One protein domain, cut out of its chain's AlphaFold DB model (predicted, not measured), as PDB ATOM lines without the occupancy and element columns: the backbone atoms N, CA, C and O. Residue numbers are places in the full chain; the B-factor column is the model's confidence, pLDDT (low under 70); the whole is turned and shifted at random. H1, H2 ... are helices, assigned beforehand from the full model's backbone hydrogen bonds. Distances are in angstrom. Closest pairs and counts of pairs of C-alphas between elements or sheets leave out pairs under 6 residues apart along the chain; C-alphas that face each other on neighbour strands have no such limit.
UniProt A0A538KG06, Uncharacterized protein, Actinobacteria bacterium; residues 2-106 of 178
ATOM      1  N   ARG A   2     -32.366 -17.116   4.412       87.06
ATOM      2  CA  ARG A   2     -31.487 -15.977   4.738       87.06
ATOM      3  C   ARG A   2     -30.017 -16.388   4.568       87.06
ATOM      4  O   ARG A   2     -29.719 -17.579   4.572       87.06
ATOM      5  N   SER A   3     -29.122 -15.418   4.389       93.00
ATOM      6  CA  SER A   3     -27.674 -15.670   4.405       93.00
ATOM      7  C   SER A   3     -27.149 -15.757   5.838       93.00
ATOM      8  O   SER A   3     -27.777 -15.220   6.757       93.00
ATOM      9  N   ALA A   4     -25.976 -16.369   6.026       91.19
ATOM     10  CA  ALA A   4     -25.274 -16.360   7.310       91.19
ATOM     11  C   ALA A   4     -25.004 -14.927   7.797       91.19
ATOM     12  O   ALA A   4     -25.157 -14.625   8.981       91.19
ATOM     13  N   GLN A   5     -24.692 -14.010   6.872       91.88
ATOM     14  CA  GLN A   5     -24.532 -12.593   7.192       91.88
ATOM     15  C   GLN A   5     -25.786 -12.001   7.862       91.88
ATOM     16  O   GLN A   5     -25.689 -11.360   8.908       91.88
ATOM     17  N   ARG A   6     -26.978 -12.254   7.297       92.50
ATOM     18  CA  ARG A   6     -28.254 -11.780   7.862       92.50
ATOM     19  C   ARG A   6     -28.580 -12.432   9.207       92.50
ATOM     20  O   ARG A   6     -29.157 -11.766  10.063       92.50
ATOM     21  N   GLY A   7     -28.195 -13.694   9.401       94.38
ATOM     22  CA  GLY A   7     -28.310 -14.374  10.693       94.38
ATOM     23  C   GLY A   7     -27.499 -13.682  11.787       94.38
ATOM     24  O   GLY A   7     -28.020 -13.380  12.860       94.38
ATOM     25  N   VAL A   8     -26.247 -13.324  11.485       94.88
ATOM     26  CA  VAL A   8     -25.394 -12.576  12.422       94.88
ATOM     27  C   VAL A   8     -25.940 -11.181  12.706       94.88
ATOM     28  O   VAL A   8     -25.905 -10.743  13.853       94.88
ATOM     29  N   GLU A   9     -26.506 -10.488  11.715       94.31
ATOM     30  CA  GLU A   9     -27.185  -9.205  11.951       94.31
ATOM     31  C   GLU A   9     -28.316  -9.346  12.986       94.31
ATOM     32  O   GLU A   9     -28.419  -8.533  13.910       94.31
ATOM     33  N   ALA A  10     -29.135 -10.399  12.881       95.31
ATOM     34  CA  ALA A  10     -30.199 -10.678  13.844       95.31
ATOM     35  C   ALA A  10     -29.646 -11.019  15.240       95.31
ATOM     36  O   ALA A  10     -30.153 -10.508  16.244       95.31
ATOM     37  N   LEU A  11     -28.570 -11.812  15.310       97.19
ATOM     38  CA  LEU A  11     -27.868 -12.118  16.558       97.19
ATOM     39  C   LEU A  11     -27.369 -10.841  17.248       97.19
ATOM     40  O   LEU A  11     -27.627 -10.641  18.433       97.19
ATOM     41  N   LEU A  12     -26.711  -9.942  16.513       96.81
ATOM     42  CA  LEU A  12     -26.191  -8.682  17.054       96.81
ATOM     43  C   LEU A  12     -27.301  -7.805  17.639       96.81
ATOM     44  O   LEU A  12     -27.137  -7.237  18.720       96.81
ATOM     45  N   VAL A  13     -28.448  -7.714  16.959       96.69
ATOM     46  CA  VAL A  13     -29.623  -6.993  17.470       96.69
ATOM     47  C   VAL A  13     -30.115  -7.618  18.777       96.69
ATOM     48  O   VAL A  13     -30.350  -6.893  19.748       96.69
ATOM     49  N   ALA A  14     -30.228  -8.946  18.832       97.69
ATOM     50  CA  ALA A  14     -30.684  -9.658  20.020       97.69
ATOM     51  C   ALA A  14     -29.720  -9.494  21.207       97.69
ATOM     52  O   ALA A  14     -30.163  -9.199  22.318       97.69
ATOM     53  N   LEU A  15     -28.410  -9.622  20.985       97.75
ATOM     54  CA  LEU A  15     -27.399  -9.463  22.035       97.75
ATOM     55  C   LEU A  15     -27.301  -8.014  22.524       97.75
ATOM     56  O   LEU A  15     -27.157  -7.772  23.722       97.75
ATOM     57  N   LYS A  16     -27.458  -7.036  21.625       97.19
ATOM     58  CA  LYS A  16     -27.533  -5.622  22.007       97.19
ATOM     59  C   LYS A  16     -28.752  -5.339  22.885       97.19
ATOM     60  O   LYS A  16     -28.635  -4.588  23.849       97.19
ATOM     61  N   ALA A  17     -29.904  -5.930  22.561       97.50
ATOM     62  CA  ALA A  17     -31.123  -5.799  23.355       97.50
ATOM     63  C   ALA A  17     -31.021  -6.512  24.715       97.50
ATOM     64  O   ALA A  17     -31.537  -6.001  25.706       97.50
ATOM     65  N   HIS A  18     -30.331  -7.657  24.771       96.56
ATOM     66  CA  HIS A  18     -30.034  -8.377  26.014       96.56
ATOM     67  C   HIS A  18     -29.172  -7.545  26.976       96.56
ATOM     68  O   HIS A  18     -29.397  -7.553  28.185       96.56
ATOM     69  N   GLY A  19     -28.217  -6.776  26.445       96.75
ATOM     70  CA  GLY A  19     -27.371  -5.892  27.242       96.75
ATOM     71  C   GLY A  19     -26.258  -6.632  27.997       96.75
ATOM     72  O   GLY A  19     -25.813  -7.711  27.611       96.75
ATOM     73  N   GLY A  20     -25.771  -6.024  29.081       96.12
ATOM     74  CA  GLY A  20     -24.708  -6.591  29.914       96.12
ATOM     75  C   GLY A  20     -23.335  -6.634  29.232       96.12
ATOM     76  O   GLY A  20     -23.047  -5.848  28.329       96.12
ATOM     77  N   ILE A  21     -22.474  -7.548  29.691       95.62
ATOM     78  CA  ILE A  21     -21.088  -7.664  29.208       95.62
ATOM     79  C   ILE A  21     -21.056  -8.055  27.726       95.62
ATOM     80  O   ILE A  21     -20.335  -7.424  26.957       95.62
ATOM     81  N   VAL A  22     -21.880  -9.014  27.295       96.31
ATOM     82  CA  VAL A  22     -21.920  -9.450  25.888       96.31
ATOM     83  C   VAL A  22     -22.223  -8.295  24.925       96.31
ATOM     84  O   VAL A  22     -21.559  -8.165  23.901       96.31
ATOM     85  N   ALA A  23     -23.133  -7.380  25.284       96.50
ATOM     86  CA  ALA A  23     -23.444  -6.209  24.463       96.50
ATOM     87  C   ALA A  23     -22.265  -5.226  24.336       96.50
ATOM     88  O   ALA A  23     -22.162  -4.515  23.337       96.50
ATOM     89  N   SER A  24     -21.370  -5.186  25.328       96.06
ATOM     90  CA  SER A  24     -20.158  -4.353  25.290       96.06
ATOM     91  C   SER A  24     -19.040  -4.935  24.417       96.06
ATOM     92  O   SER A  24     -18.123  -4.209  24.045       96.06
ATOM     93  N   LEU A  25     -19.137  -6.223  24.071       96.69
ATOM     94  CA  LEU A  25     -18.138  -6.981  23.312       96.69
ATOM     95  C   LEU A  25     -18.548  -7.224  21.851       96.69
ATOM     96  O   LEU A  25     -17.864  -7.952  21.138       96.69
ATOM     97  N   LEU A  26     -19.664  -6.651  21.394       96.31
ATOM     98  CA  LEU A  26     -20.115  -6.819  20.012       96.31
ATOM     99  C   LEU A  26     -19.122  -6.176  19.040       96.31
ATOM    100  O   LEU A  26     -18.760  -5.005  19.193       96.31
ATOM    101  N   ASP A  27     -18.723  -6.919  18.008       90.81
ATOM    102  CA  ASP A  27     -17.921  -6.358  16.927       90.81
ATOM    103  C   ASP A  27     -18.800  -5.481  16.037       90.81
ATOM    104  O   ASP A  27     -19.699  -5.952  15.346       90.81
ATOM    105  N   GLN A  28     -18.504  -4.185  16.022       79.06
ATOM    106  CA  GLN A  28     -19.220  -3.211  15.198       79.06
ATOM    107  C   GLN A  28     -18.985  -3.419  13.693       79.06
ATOM    108  O   GLN A  28     -19.716  -2.850  12.884       79.06
ATOM    109  N   ASN A  29     -17.978  -4.215  13.319       81.25
ATOM    110  CA  ASN A  29     -17.664  -4.549  11.932       81.25
ATOM    111  C   ASN A  29     -18.248  -5.895  11.497       81.25
ATOM    112  O   ASN A  29     -18.320  -6.143  10.293       81.25
ATOM    113  N   ALA A  30     -18.672  -6.753  12.429       73.38
ATOM    114  CA  ALA A  30     -19.432  -7.952  12.112       73.38
ATOM    115  C   ALA A  30     -20.805  -7.483  11.619       73.38
ATOM    116  O   ALA A  30     -21.558  -6.876  12.370       73.38
ATOM    117  N   PRO A  31     -21.091  -7.630  10.325       65.12
ATOM    118  CA  PRO A  31     -21.017  -8.944   9.710       65.12
ATOM    119  C   PRO A  31     -20.091  -8.995   8.479       65.12
ATOM    120  O   PRO A  31     -20.220  -9.879   7.635       65.12
ATOM    121  N   SER A  32     -19.168  -8.039   8.348       63.78
ATOM    122  CA  SER A  32     -18.294  -7.894   7.179       63.78
ATOM    123  C   SER A  32     -17.412  -9.130   6.971       63.78
ATOM    124  O   SER A  32     -16.662  -9.517   7.864       63.78
ATOM    125  N   GLY A  33     -17.453  -9.712   5.769       66.62
ATOM    126  CA  GLY A  33     -16.610 -10.855   5.393       66.62
ATOM    127  C   GLY A  33     -17.212 -12.232   5.690       66.62
ATOM    128  O   GLY A  33     -16.527 -13.233   5.484       66.62
ATOM    129  N   LEU A  34     -18.465 -12.294   6.151       77.56
ATOM    130  CA  LEU A  34     -19.222 -13.544   6.235       77.56
ATOM    131  C   LEU A  34     -19.790 -13.950   4.869       77.56
ATOM    132  O   LEU A  34     -19.951 -13.123   3.976       77.56
ATOM    133  N   ASP A  35     -20.071 -15.244   4.720       76.88
ATOM    134  CA  ASP A  35     -20.603 -15.818   3.486       76.88
ATOM    135  C   ASP A  35     -22.034 -15.319   3.198       76.88
ATOM    136  O   ASP A  35     -22.883 -15.240   4.095       76.88
ATOM    137  N   ASP A  36     -22.311 -15.027   1.926       85.50
ATOM    138  CA  ASP A  36     -23.659 -14.729   1.429       85.50
ATOM    139  C   ASP A  36     -24.527 -15.994   1.324       85.50
ATOM    140  O   ASP A  36     -25.750 -15.916   1.164       85.50
ATOM    141  N   ARG A  37     -23.921 -17.179   1.438       90.62
ATOM    142  CA  ARG A  37     -24.636 -18.449   1.535       90.62
ATOM    143  C   ARG A  37     -25.261 -18.638   2.925       90.62
ATOM    144  O   ARG A  37     -24.787 -18.078   3.916       90.62
ATOM    145  N   PRO A  38     -26.345 -19.417   3.022       93.19
ATOM    146  CA  PRO A  38     -26.913 -19.808   4.307       93.19
ATOM    147  C   PRO A  38     -25.934 -20.645   5.136       93.19
ATOM    148  O   PRO A  38     -25.289 -21.544   4.596       93.19
ATOM    149  N   GLY A  39     -25.849 -20.369   6.436       94.06
ATOM    150  CA  GLY A  39     -25.140 -21.210   7.395       94.06
ATOM    151  C   GLY A  39     -26.057 -22.254   8.046       94.06
ATOM    152  O   GLY A  39     -27.254 -22.312   7.738       94.06
ATOM    153  N   PRO A  40     -25.526 -23.054   8.992       95.81
ATOM    154  CA  PRO A  40     -26.284 -24.106   9.673       95.81
ATOM    155  C   PRO A  40     -27.597 -23.605  10.298       95.81
ATOM    156  O   PRO A  40     -28.655 -24.194  10.077       95.81
ATOM    157  N   ALA A  41     -27.567 -22.467  10.998       97.31
ATOM    158  CA  ALA A  41     -28.752 -21.889  11.635       97.31
ATOM    159  C   ALA A  41     -29.862 -21.531  10.627       97.31
ATOM    160  O   ALA A  41     -31.036 -21.818  10.862       97.31
ATOM    161  N   GLN A  42     -29.495 -20.959   9.474       97.19
ATOM    162  CA  GLN A  42     -30.458 -20.609   8.425       97.19
ATOM    163  C   GLN A  42     -31.028 -21.853   7.742       97.19
ATOM    164  O   GLN A  42     -32.200 -21.850   7.368       97.19
ATOM    165  N   ILE A  43     -30.234 -22.916   7.583       96.94
ATOM    166  CA  ILE A  43     -30.711 -24.190   7.030       96.94
ATOM    167  C   ILE A  43     -31.748 -24.814   7.969       96.94
ATOM    168  O   ILE A  43     -32.850 -25.149   7.524       96.94
ATOM    169  N   ALA A  44     -31.447 -24.900   9.267       97.94
ATOM    170  CA  ALA A  44     -32.365 -25.433  10.271       97.94
ATOM    171  C   ALA A  44     -33.715 -24.697  10.277       97.94
ATOM    172  O   ALA A  44     -34.774 -25.321  10.277       97.94
ATOM    173  N   ALA A  45     -33.682 -23.364  10.192       97.94
ATOM    174  CA  ALA A  45     -34.872 -22.518  10.191       97.94
ATOM    175  C   ALA A  45     -35.816 -22.751   8.996       97.94
ATOM    176  O   ALA A  45     -36.979 -22.351   9.044       97.94
ATOM    177  N   THR A  46     -35.347 -23.395   7.921       97.06
ATOM    178  CA  THR A  46     -36.196 -23.733   6.762       97.06
ATOM    179  C   THR A  46     -36.906 -25.072   6.871       97.06
ATOM    180  O   THR A  46     -37.791 -25.347   6.060       97.06
ATOM    181  N   GLY A  47     -36.535 -25.903   7.845       96.88
ATOM    182  CA  GLY A  47     -37.097 -27.235   7.967       96.88
ATOM    183  C   GLY A  47     -38.522 -27.246   8.534       96.88
ATOM    184  O   GLY A  47     -38.935 -26.327   9.250       96.88
ATOM    185  N   PRO A  48     -39.305 -28.300   8.241       96.75
ATOM    186  CA  PRO A  48     -40.702 -28.410   8.654       96.75
ATOM    187  C   PRO A  48     -40.913 -28.352  10.173       96.75
ATOM    188  O   PRO A  48     -41.971 -27.901  10.610       96.75
ATOM    189  N   ARG A  49     -39.933 -28.761  10.993       95.69
ATOM    190  CA  ARG A  49     -40.038 -28.674  12.461       95.69
ATOM    191  C   ARG A  49     -39.929 -27.239  12.966       95.69
ATOM    192  O   ARG A  49     -40.583 -26.879  13.941       95.69
ATOM    193  N   ALA A  50     -39.151 -26.412  12.272       97.62
ATOM    194  CA  ALA A  50     -38.978 -25.003  12.598       97.62
ATOM    195  C   ALA A  50     -40.123 -24.121  12.068       97.62
ATOM    196  O   ALA A  50     -40.218 -22.961  12.457       97.62
ATOM    197  N   ALA A  51     -41.023 -24.649  11.226       97.12
ATOM    198  CA  ALA A  51     -42.017 -23.863  10.487       97.12
ATOM    199  C   ALA A  51     -42.930 -22.981  11.361       97.12
ATOM    200  O   ALA A  51     -43.378 -21.928  10.912       97.12
ATOM    201  N   ALA A  52     -43.202 -23.389  12.605       97.38
ATOM    202  CA  ALA A  52     -44.016 -22.607  13.535       97.38
ATOM    203  C   ALA A  52     -43.270 -21.403  14.147       97.38
ATOM    204  O   ALA A  52     -43.916 -20.452  14.580       97.38
ATOM    205  N   ALA A  53     -41.935 -21.440  14.196       97.94
ATOM    206  CA  ALA A  53     -41.097 -20.412  14.815       97.94
ATOM    207  C   ALA A  53     -39.702 -20.317  14.147       97.94
ATOM    208  O   ALA A  53     -38.685 -20.462  14.827       97.94
ATOM    209  N   PRO A  54     -39.618 -20.075  12.824       97.69
ATOM    210  CA  PRO A  54     -38.361 -20.187  12.082       97.69
ATOM    211  C   PRO A  54     -37.307 -19.176  12.550       97.69
ATOM    212  O   PRO A  54     -36.137 -19.525  12.683       97.69
ATOM    213  N   ASP A  55     -37.723 -17.947  12.872       97.75
ATOM    214  CA  ASP A  55     -36.823 -16.908  13.386       97.75
ATOM    215  C   ASP A  55     -36.247 -17.258  14.772       97.75
ATOM    216  O   ASP A  55     -35.097 -16.926  15.053       97.75
ATOM    217  N   GLU A  56     -37.005 -17.954  15.631       98.31
ATOM    218  CA  GLU A  56     -36.499 -18.384  16.943       98.31
ATOM    219  C   GLU A  56     -35.475 -19.516  16.802       98.31
ATOM    220  O   GLU A  56     -34.449 -19.481  17.478       98.31
ATOM    221  N   TYR A  57     -35.704 -20.475  15.893       98.62
ATOM    222  CA  TYR A  57     -34.731 -21.528  15.576       98.62
ATOM    223  C   TYR A  57     -33.440 -20.972  14.968       98.62
ATOM    224  O   TYR A  57     -32.351 -21.384  15.364       98.62
ATOM    225  N   GLU A  58     -33.548 -20.018  14.039       98.50
ATOM    226  CA  GLU A  58     -32.380 -19.332  13.475       98.50
ATOM    227  C   GLU A  58     -31.588 -18.629  14.584       98.50
ATOM    228  O   GLU A  58     -30.387 -18.852  14.738       98.50
ATOM    229  N   LEU A  59     -32.264 -17.818  15.401       98.56
ATOM    230  CA  LEU A  59     -31.611 -17.012  16.426       98.56
ATOM    231  C   LEU A  59     -30.977 -17.862  17.531       98.56
ATOM    232  O   LEU A  59     -29.848 -17.584  17.935       98.56
ATOM    233  N   LEU A  60     -31.680 -18.882  18.035       98.50
ATOM    234  CA  LEU A  60     -31.128 -19.741  19.082       98.50
ATOM    235  C   LEU A  60     -29.892 -20.488  18.575       98.50
ATOM    236  O   LEU A  60     -28.915 -20.583  19.310       98.50
ATOM    237  N   LEU A  61     -29.892 -20.951  17.320       98.62
ATOM    238  CA  LEU A  61     -28.744 -21.657  16.755       98.62
ATOM    239  C   LEU A  61     -27.572 -20.722  16.478       98.62
ATOM    240  O   LEU A  61     -26.443 -21.124  16.728       98.62
ATOM    241  N   GLU A  62     -27.802 -19.481  16.044       98.19
ATOM    242  CA  GLU A  62     -26.725 -18.485  15.943       98.19
ATOM    243  C   GLU A  62     -26.103 -18.177  17.313       98.19
ATOM    244  O   GLU A  62     -24.888 -18.020  17.401       98.19
ATOM    245  N   MET A  63     -26.894 -18.152  18.396       98.62
ATOM    246  CA  MET A  63     -26.345 -18.010  19.752       98.62
ATOM    247  C   MET A  63     -25.430 -19.187  20.105       98.62
ATOM    248  O   MET A  63     -24.292 -18.968  20.511       98.62
ATOM    249  N   ILE A  64     -25.890 -20.429  19.921       98.50
ATOM    250  CA  ILE A  64     -25.066 -21.610  20.225       98.50
ATOM    251  C   ILE A  64     -23.824 -21.651  19.327       98.50
ATOM    252  O   ILE A  64     -22.722 -21.898  19.808       98.50
ATOM    253  N   LEU A  65     -23.976 -21.382  18.031       97.50
ATOM    254  CA  LEU A  65     -22.881 -21.411  17.070       97.50
ATOM    255  C   LEU A  65     -21.819 -20.355  17.403       97.50
ATOM    256  O   LEU A  65     -20.635 -20.681  17.434       97.50
ATOM    257  N   GLU A  66     -22.214 -19.121  17.723       97.75
ATOM    258  CA  GLU A  66     -21.277 -18.094  18.195       97.75
ATOM    259  C   GLU A  66     -20.600 -18.505  19.512       97.75
ATOM    260  O   GLU A  66     -19.398 -18.296  19.674       97.75
ATOM    261  N   GLY A  67     -21.329 -19.159  20.425       98.12
ATOM    262  CA  GLY A  67     -20.750 -19.736  21.639       98.12
ATOM    263  C   GLY A  67     -19.658 -20.770  21.340       98.12
ATOM    264  O   GLY A  67     -18.559 -20.691  21.889       98.12
ATOM    265  N   SER A  68     -19.911 -21.669  20.386       97.50
ATOM    266  CA  SER A  68     -18.924 -22.638  19.894       97.50
ATOM    267  C   SER A  68     -17.720 -21.961  19.236       97.50
ATOM    268  O   SER A  68     -16.592 -22.423  19.409       97.50
ATOM    269  N   HIS A  69     -17.921 -20.869  18.496       96.38
ATOM    270  CA  HIS A  69     -16.820 -20.092  17.923       96.38
ATOM    271  C   HIS A  69     -15.951 -19.452  19.008       96.38
ATOM    272  O   HIS A  69     -14.730 -19.496  18.894       96.38
ATOM    273  N   LEU A  70     -16.549 -18.918  20.077       97.25
ATOM    274  CA  LEU A  70     -15.801 -18.367  21.212       97.25
ATOM    275  C   LEU A  70     -14.993 -19.431  21.967       97.25
ATOM    276  O   LEU A  70     -13.948 -19.105  22.524       97.25
ATOM    277  N   HIS A  71     -15.455 -20.684  21.971       97.00
ATOM    278  CA  HIS A  71     -14.745 -21.804  22.595       97.00
ATOM    279  C   HIS A  71     -13.587 -22.329  21.746       97.00
ATOM    280  O   HIS A  71     -12.524 -22.634  22.286       97.00
ATOM    281  N   TYR A  72     -13.784 -22.456  20.433       95.00
ATOM    282  CA  TYR A  72     -12.915 -23.312  19.622       95.00
ATOM    283  C   TYR A  72     -12.356 -22.677  18.348       95.00
ATOM    284  O   TYR A  72     -11.537 -23.302  17.670       95.00
ATOM    285  N   GLY A  73     -12.793 -21.477  17.969       89.75
ATOM    286  CA  GLY A  73     -12.585 -20.999  16.609       89.75
ATOM    287  C   GLY A  73     -12.513 -19.484  16.438       89.75
ATOM    288  O   GLY A  73     -12.318 -18.726  17.387       89.75
ATOM    289  N   PRO A  74     -12.614 -19.019  15.181       89.62
ATOM    290  CA  PRO A  74     -12.627 -17.598  14.888       89.62
ATOM    291  C   PRO A  74     -13.940 -16.973  15.363       89.62
ATOM    292  O   PRO A  74     -15.022 -17.428  14.999       89.62
ATOM    293  N   GLN A  75     -13.815 -15.902  16.143       92.06
ATOM    294  CA  GLN A  75     -14.917 -15.068  16.623       92.06
ATOM    295  C   GLN A  75     -15.627 -14.362  15.458       92.06
ATOM    296  O   GLN A  75     -14.945 -13.851  14.561       92.06
ATOM    297  N   ARG A  76     -16.970 -14.294  15.471       92.44
ATOM    298  CA  ARG A  76     -17.747 -13.636  14.404       92.44
ATOM    299  C   ARG A  76     -18.463 -12.391  14.906       92.44
ATOM    300  O   ARG A  76     -18.197 -11.321  14.381       92.44
ATOM    301  N   ALA A  77     -19.362 -12.521  15.878       94.38
ATOM    302  CA  ALA A  77     -20.245 -11.446  16.343       94.38
ATOM    303  C   ALA A  77     -19.749 -10.783  17.636       94.38
ATOM    304  O   ALA A  77     -19.897  -9.573  17.819       94.38
ATOM    305  N   VAL A  78     -19.156 -11.571  18.530       95.50
ATOM    306  CA  VAL A  78     -18.624 -11.136  19.820       95.50
ATOM    307  C   VAL A  78     -17.108 -11.231  19.774       95.50
ATOM    308  O   VAL A  78     -16.568 -12.283  19.446       95.50
ATOM    309  N   ARG A  79     -16.399 -10.151  20.121       94.56
ATOM    310  CA  ARG A  79     -14.933 -10.125  20.088       94.56
ATOM    311  C   ARG A  79     -14.314  -9.716  21.407       94.56
ATOM    312  O   ARG A  79     -14.660  -8.702  22.005       94.56
ATOM    313  N   THR A  80     -13.333 -10.505  21.822       95.19
ATOM    314  CA  THR A  80     -12.498 -10.239  22.992       95.19
ATOM    315  C   THR A  80     -11.110 -10.829  22.772       95.19
ATOM    316  O   THR A  80     -10.967 -11.901  22.185       95.19
ATOM    317  N   ALA A  81     -10.087 -10.114  23.240       95.00
ATOM    318  CA  ALA A  81      -8.708 -10.604  23.259       95.00
ATOM    319  C   ALA A  81      -8.407 -11.473  24.495       95.00
ATOM    320  O   ALA A  81      -7.357 -12.106  24.548       95.00
ATOM    321  N   ASP A  82      -9.305 -11.476  25.485       97.06
ATOM    322  CA  ASP A  82      -9.199 -12.287  26.695       97.06
ATOM    323  C   ASP A  82      -9.847 -13.667  26.454       97.06
ATOM    324  O   ASP A  82     -11.067 -13.725  26.247       97.06
ATOM    325  N   PRO A  83      -9.061 -14.762  26.447       95.19
ATOM    326  CA  PRO A  83      -9.570 -16.104  26.177       95.19
ATOM    327  C   PRO A  83     -10.468 -16.645  27.297       95.19
ATOM    328  O   PRO A  83     -11.431 -17.346  27.001       95.19
ATOM    329  N   ASP A  84     -10.223 -16.287  28.560       97.50
ATOM    330  CA  ASP A  84     -11.059 -16.737  29.677       97.50
ATOM    331  C   ASP A  84     -12.426 -16.051  29.611       97.50
ATOM    332  O   ASP A  84     -13.473 -16.678  29.796       97.50
ATOM    333  N   LEU A  85     -12.438 -14.761  29.258       97.44
ATOM    334  CA  LEU A  85     -13.681 -14.047  28.987       97.44
ATOM    335  C   LEU A  85     -14.406 -14.620  27.761       97.44
ATOM    336  O   LEU A  85     -15.631 -14.710  27.787       97.44
ATOM    337  N   ALA A  86     -13.688 -15.023  26.707       97.81
ATOM    338  CA  ALA A  86     -14.303 -15.666  25.545       97.81
ATOM    339  C   ALA A  86     -15.056 -16.943  25.950       97.81
ATOM    340  O   ALA A  86     -16.215 -17.095  25.571       97.81
ATOM    341  N   LEU A  87     -14.451 -17.797  26.785       97.62
ATOM    342  CA  LEU A  87     -15.094 -19.011  27.298       97.62
ATOM    343  C   LEU A  87     -16.367 -18.700  28.092       97.62
ATOM    344  O   LEU A  87     -17.417 -19.276  27.809       97.62
ATOM    345  N   LEU A  88     -16.307 -17.740  29.022       98.31
ATOM    346  CA  LEU A  88     -17.467 -17.347  29.833       98.31
ATOM    347  C   LEU A  88     -18.607 -16.764  28.991       98.31
ATOM    348  O   LEU A  88     -19.781 -17.023  29.265       98.31
ATOM    349  N   ILE A  89     -18.284 -15.972  27.966       98.38
ATOM    350  CA  ILE A  89     -19.303 -15.458  27.048       98.38
ATOM    351  C   ILE A  89     -19.831 -16.579  26.150       98.38
ATOM    352  O   ILE A  89     -21.031 -16.613  25.886       98.38
ATOM    353  N   GLY A  90     -18.994 -17.538  25.759       98.25
ATOM    354  CA  GLY A  90     -19.434 -18.747  25.069       98.25
ATOM    355  C   GLY A  90     -20.461 -19.540  25.882       98.25
ATOM    356  O   GLY A  90     -21.540 -19.841  25.372       98.25
ATOM    357  N   ASP A  91     -20.197 -19.761  27.172       98.56
ATOM    358  CA  ASP A  91     -21.131 -20.426  28.092       98.56
ATOM    359  C   ASP A  91     -22.441 -19.641  28.240       98.56
ATOM    360  O   ASP A  91     -23.534 -20.216  28.259       98.56
ATOM    361  N   GLN A  92     -22.351 -18.309  28.307       98.44
ATOM    362  CA  GLN A  92     -23.527 -17.447  28.341       98.44
ATOM    363  C   GLN A  92     -24.374 -17.601  27.071       98.44
ATOM    364  O   GLN A  92     -25.601 -17.686  27.165       98.44
ATOM    365  N   LEU A  93     -23.750 -17.637  25.892       98.62
ATOM    366  CA  LEU A  93     -24.458 -17.805  24.625       98.62
ATOM    367  C   LEU A  93     -25.081 -19.201  24.498       98.62
ATOM    368  O   LEU A  93     -26.232 -19.302  24.062       98.62
ATOM    369  N   TYR A  94     -24.397 -20.248  24.974       98.44
ATOM    370  CA  TYR A  94     -24.991 -21.578  25.118       98.44
ATOM    371  C   TYR A  94     -26.240 -21.554  25.998       98.44
ATOM    372  O   TYR A  94     -27.300 -22.029  25.586       98.44
ATOM    373  N   ALA A  95     -26.158 -20.943  27.180       98.31
ATOM    374  CA  ALA A  95     -27.292 -20.851  28.091       98.31
ATOM    375  C   ALA A  95     -28.477 -20.076  27.482       98.31
ATOM    376  O   ALA A  95     -29.625 -20.497  27.630       98.31
ATOM    377  N   LEU A  96     -28.219 -18.972  26.772       98.38
ATOM    378  CA  LEU A  96     -29.262 -18.176  26.117       98.38
ATOM    379  C   LEU A  96     -29.954 -18.944  24.985       98.38
ATOM    380  O   LEU A  96     -31.186 -18.948  24.923       98.38
ATOM    381  N   GLY A  97     -29.191 -19.613  24.117       98.31
ATOM    382  CA  GLY A  97     -29.756 -20.428  23.040       98.31
ATOM    383  C   GLY A  97     -30.558 -21.619  23.577       98.31
ATOM    384  O   GLY A  97     -31.684 -21.854  23.139       98.31
ATOM    385  N   LEU A  98     -30.045 -22.315  24.597       98.06
ATOM    386  CA  LEU A  98     -30.743 -23.437  25.235       98.06
ATOM    387  C   LEU A  98     -32.026 -22.996  25.947       98.06
ATOM    388  O   LEU A  98     -33.040 -23.685  25.858       98.06
ATOM    389  N   ALA A  99     -32.021 -21.839  26.615       98.00
ATOM    390  CA  ALA A  99     -33.219 -21.291  27.248       98.00
ATOM    391  C   ALA A  99     -34.320 -20.983  26.220       98.00
ATOM    392  O   ALA A  99     -35.493 -21.266  26.468       98.00
ATOM    393  N   ARG A 100     -33.945 -20.453  25.047       97.94
ATOM    394  CA  ARG A 100     -34.876 -20.238  23.929       97.94
ATOM    395  C   ARG A 100     -35.428 -21.552  23.396       97.94
ATOM    396  O   ARG A 100     -36.639 -21.675  23.243       97.94
ATOM    397  N   LEU A 101     -34.569 -22.546  23.180       97.75
ATOM    398  CA  LEU A 101     -35.003 -23.856  22.698       97.75
ATOM    399  C   LEU A 101     -35.952 -24.549  23.684       97.75
ATOM    400  O   LEU A 101     -36.982 -25.087  23.286       97.75
ATOM    401  N   ALA A 102     -35.656 -24.477  24.981       97.00
ATOM    402  CA  ALA A 102     -36.523 -25.014  26.023       97.00
ATOM    403  C   ALA A 102     -37.907 -24.341  26.031       97.00
ATOM    404  O   ALA A 102     -38.914 -25.018  26.238       97.00
ATOM    405  N   ALA A 103     -37.982 -23.034  25.754       98.00
ATOM    406  CA  ALA A 103     -39.249 -22.306  25.656       98.00
ATOM    407  C   ALA A 103     -40.116 -22.747  24.459       98.00
ATOM    408  O   ALA A 103     -41.338 -22.614  24.519       98.00
ATOM    409  N   LEU A 104     -39.510 -23.313  23.408       97.81
ATOM    410  CA  LEU A 104     -40.227 -23.919  22.278       97.81
ATOM    411  C   LEU A 104     -40.798 -25.307  22.608       97.81
ATOM    412  O   LEU A 104     -41.594 -25.834  21.834       97.81
ATOM    413  N   ALA A 105     -40.404 -25.900  23.741       97.00
ATOM    414  CA  ALA A 105     -40.794 -27.240  24.177       97.00
ATOM    415  C   ALA A 105     -40.504 -28.358  23.147       97.00
ATOM    416  O   ALA A 105     -41.150 -29.408  23.167       97.00
ATOM    417  N   ASP A 106     -39.510 -28.170  22.271       97.25
ATOM    418  CA  ASP A 106     -39.066 -29.199  21.329       97.25
ATOM    419  C   ASP A 106     -37.978 -30.081  21.958       97.25
ATOM    420  O   ASP A 106     -36.776 -29.846  21.820       97.25
TER     421      ASP A 106
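AT A GLANCE: This is residues 2 to 106 of the 178 residues of an uncharacterized protein of Actinobacteria bacterium (UniProt A0A538KG06). Two long helices, H4 and H5, lie side by side as a helical hairpin, and a third, H1, crosses H4 at about a right angle. Short H3 packs on H4 and on the first residues of H1, while short H2 turns off the other end of H1. The printed part has 105 residues with five named helices, H1 to H5 in chain order, and no named strand, so its class is all helix. It is compact, with a radius of gyration of the C-alphas of 13.0 A and spans of 40 by 29 by 25 A.

IN THESE COORDINATES: H1, residues 4 to 18, begins at C-alpha 4 (-25.274, -16.360, 7.310) and is 20.9 A long. H2 is residues 20 to 24, 6.9 A, and H3 residues 40 to 44, 6.3 A. H4, residues 54 to 72, measures 26.7 A. H5, residues 83 to 103, measures 30.3 A and ends at C-alpha 103 (-39.249, -22.306, 25.656).

HOW THE PARTS SIT: H1 and H4 are the hubs, touching three helices each. With residues 7 to 11 alone, H1 touches residues 58 to 63 of H4, about perpendicular at 88 degrees; the closest C-alphas, of Leu 11 and Leu 59, are 6.2 A apart. H1 and H2 touch only at the corner, closest at C-alphas 16 and 23, 4.8 A. H1 touches H3 with residues 4 to 7 alone, closest at C-alphas 4 and 42, 6.8 A. H4 touches H3 with residues 57 to 62 alone, closest at C-alphas 58 and 41, 4.8 A. The hairpin H4 and H5 touch at a shallow tilt of 23 degrees, opposite ways, with C-alphas 67 and 90 closest at 3.8 A. H2 and H5 are close but not clearly touching, with C-alphas 22 and 89 closest at 6.7 A; H1 and H5 are apart. Every O i to N i+4 pair is within hydrogen-bond range in H1, H3, H4 and H5; in H2 it is 0 of 1, with 2 of 2 O i to N i+3 pairs.

THE WHOLE: The C-alphas farthest apart, of Pro 48 and Asp 82, are 39.7 A apart. The printed part has no cut. The link from H2 to H3, residues 25 to 39, is long. The mean pLDDT of the printed part is 94.5; residues 31 to 33 are under 70.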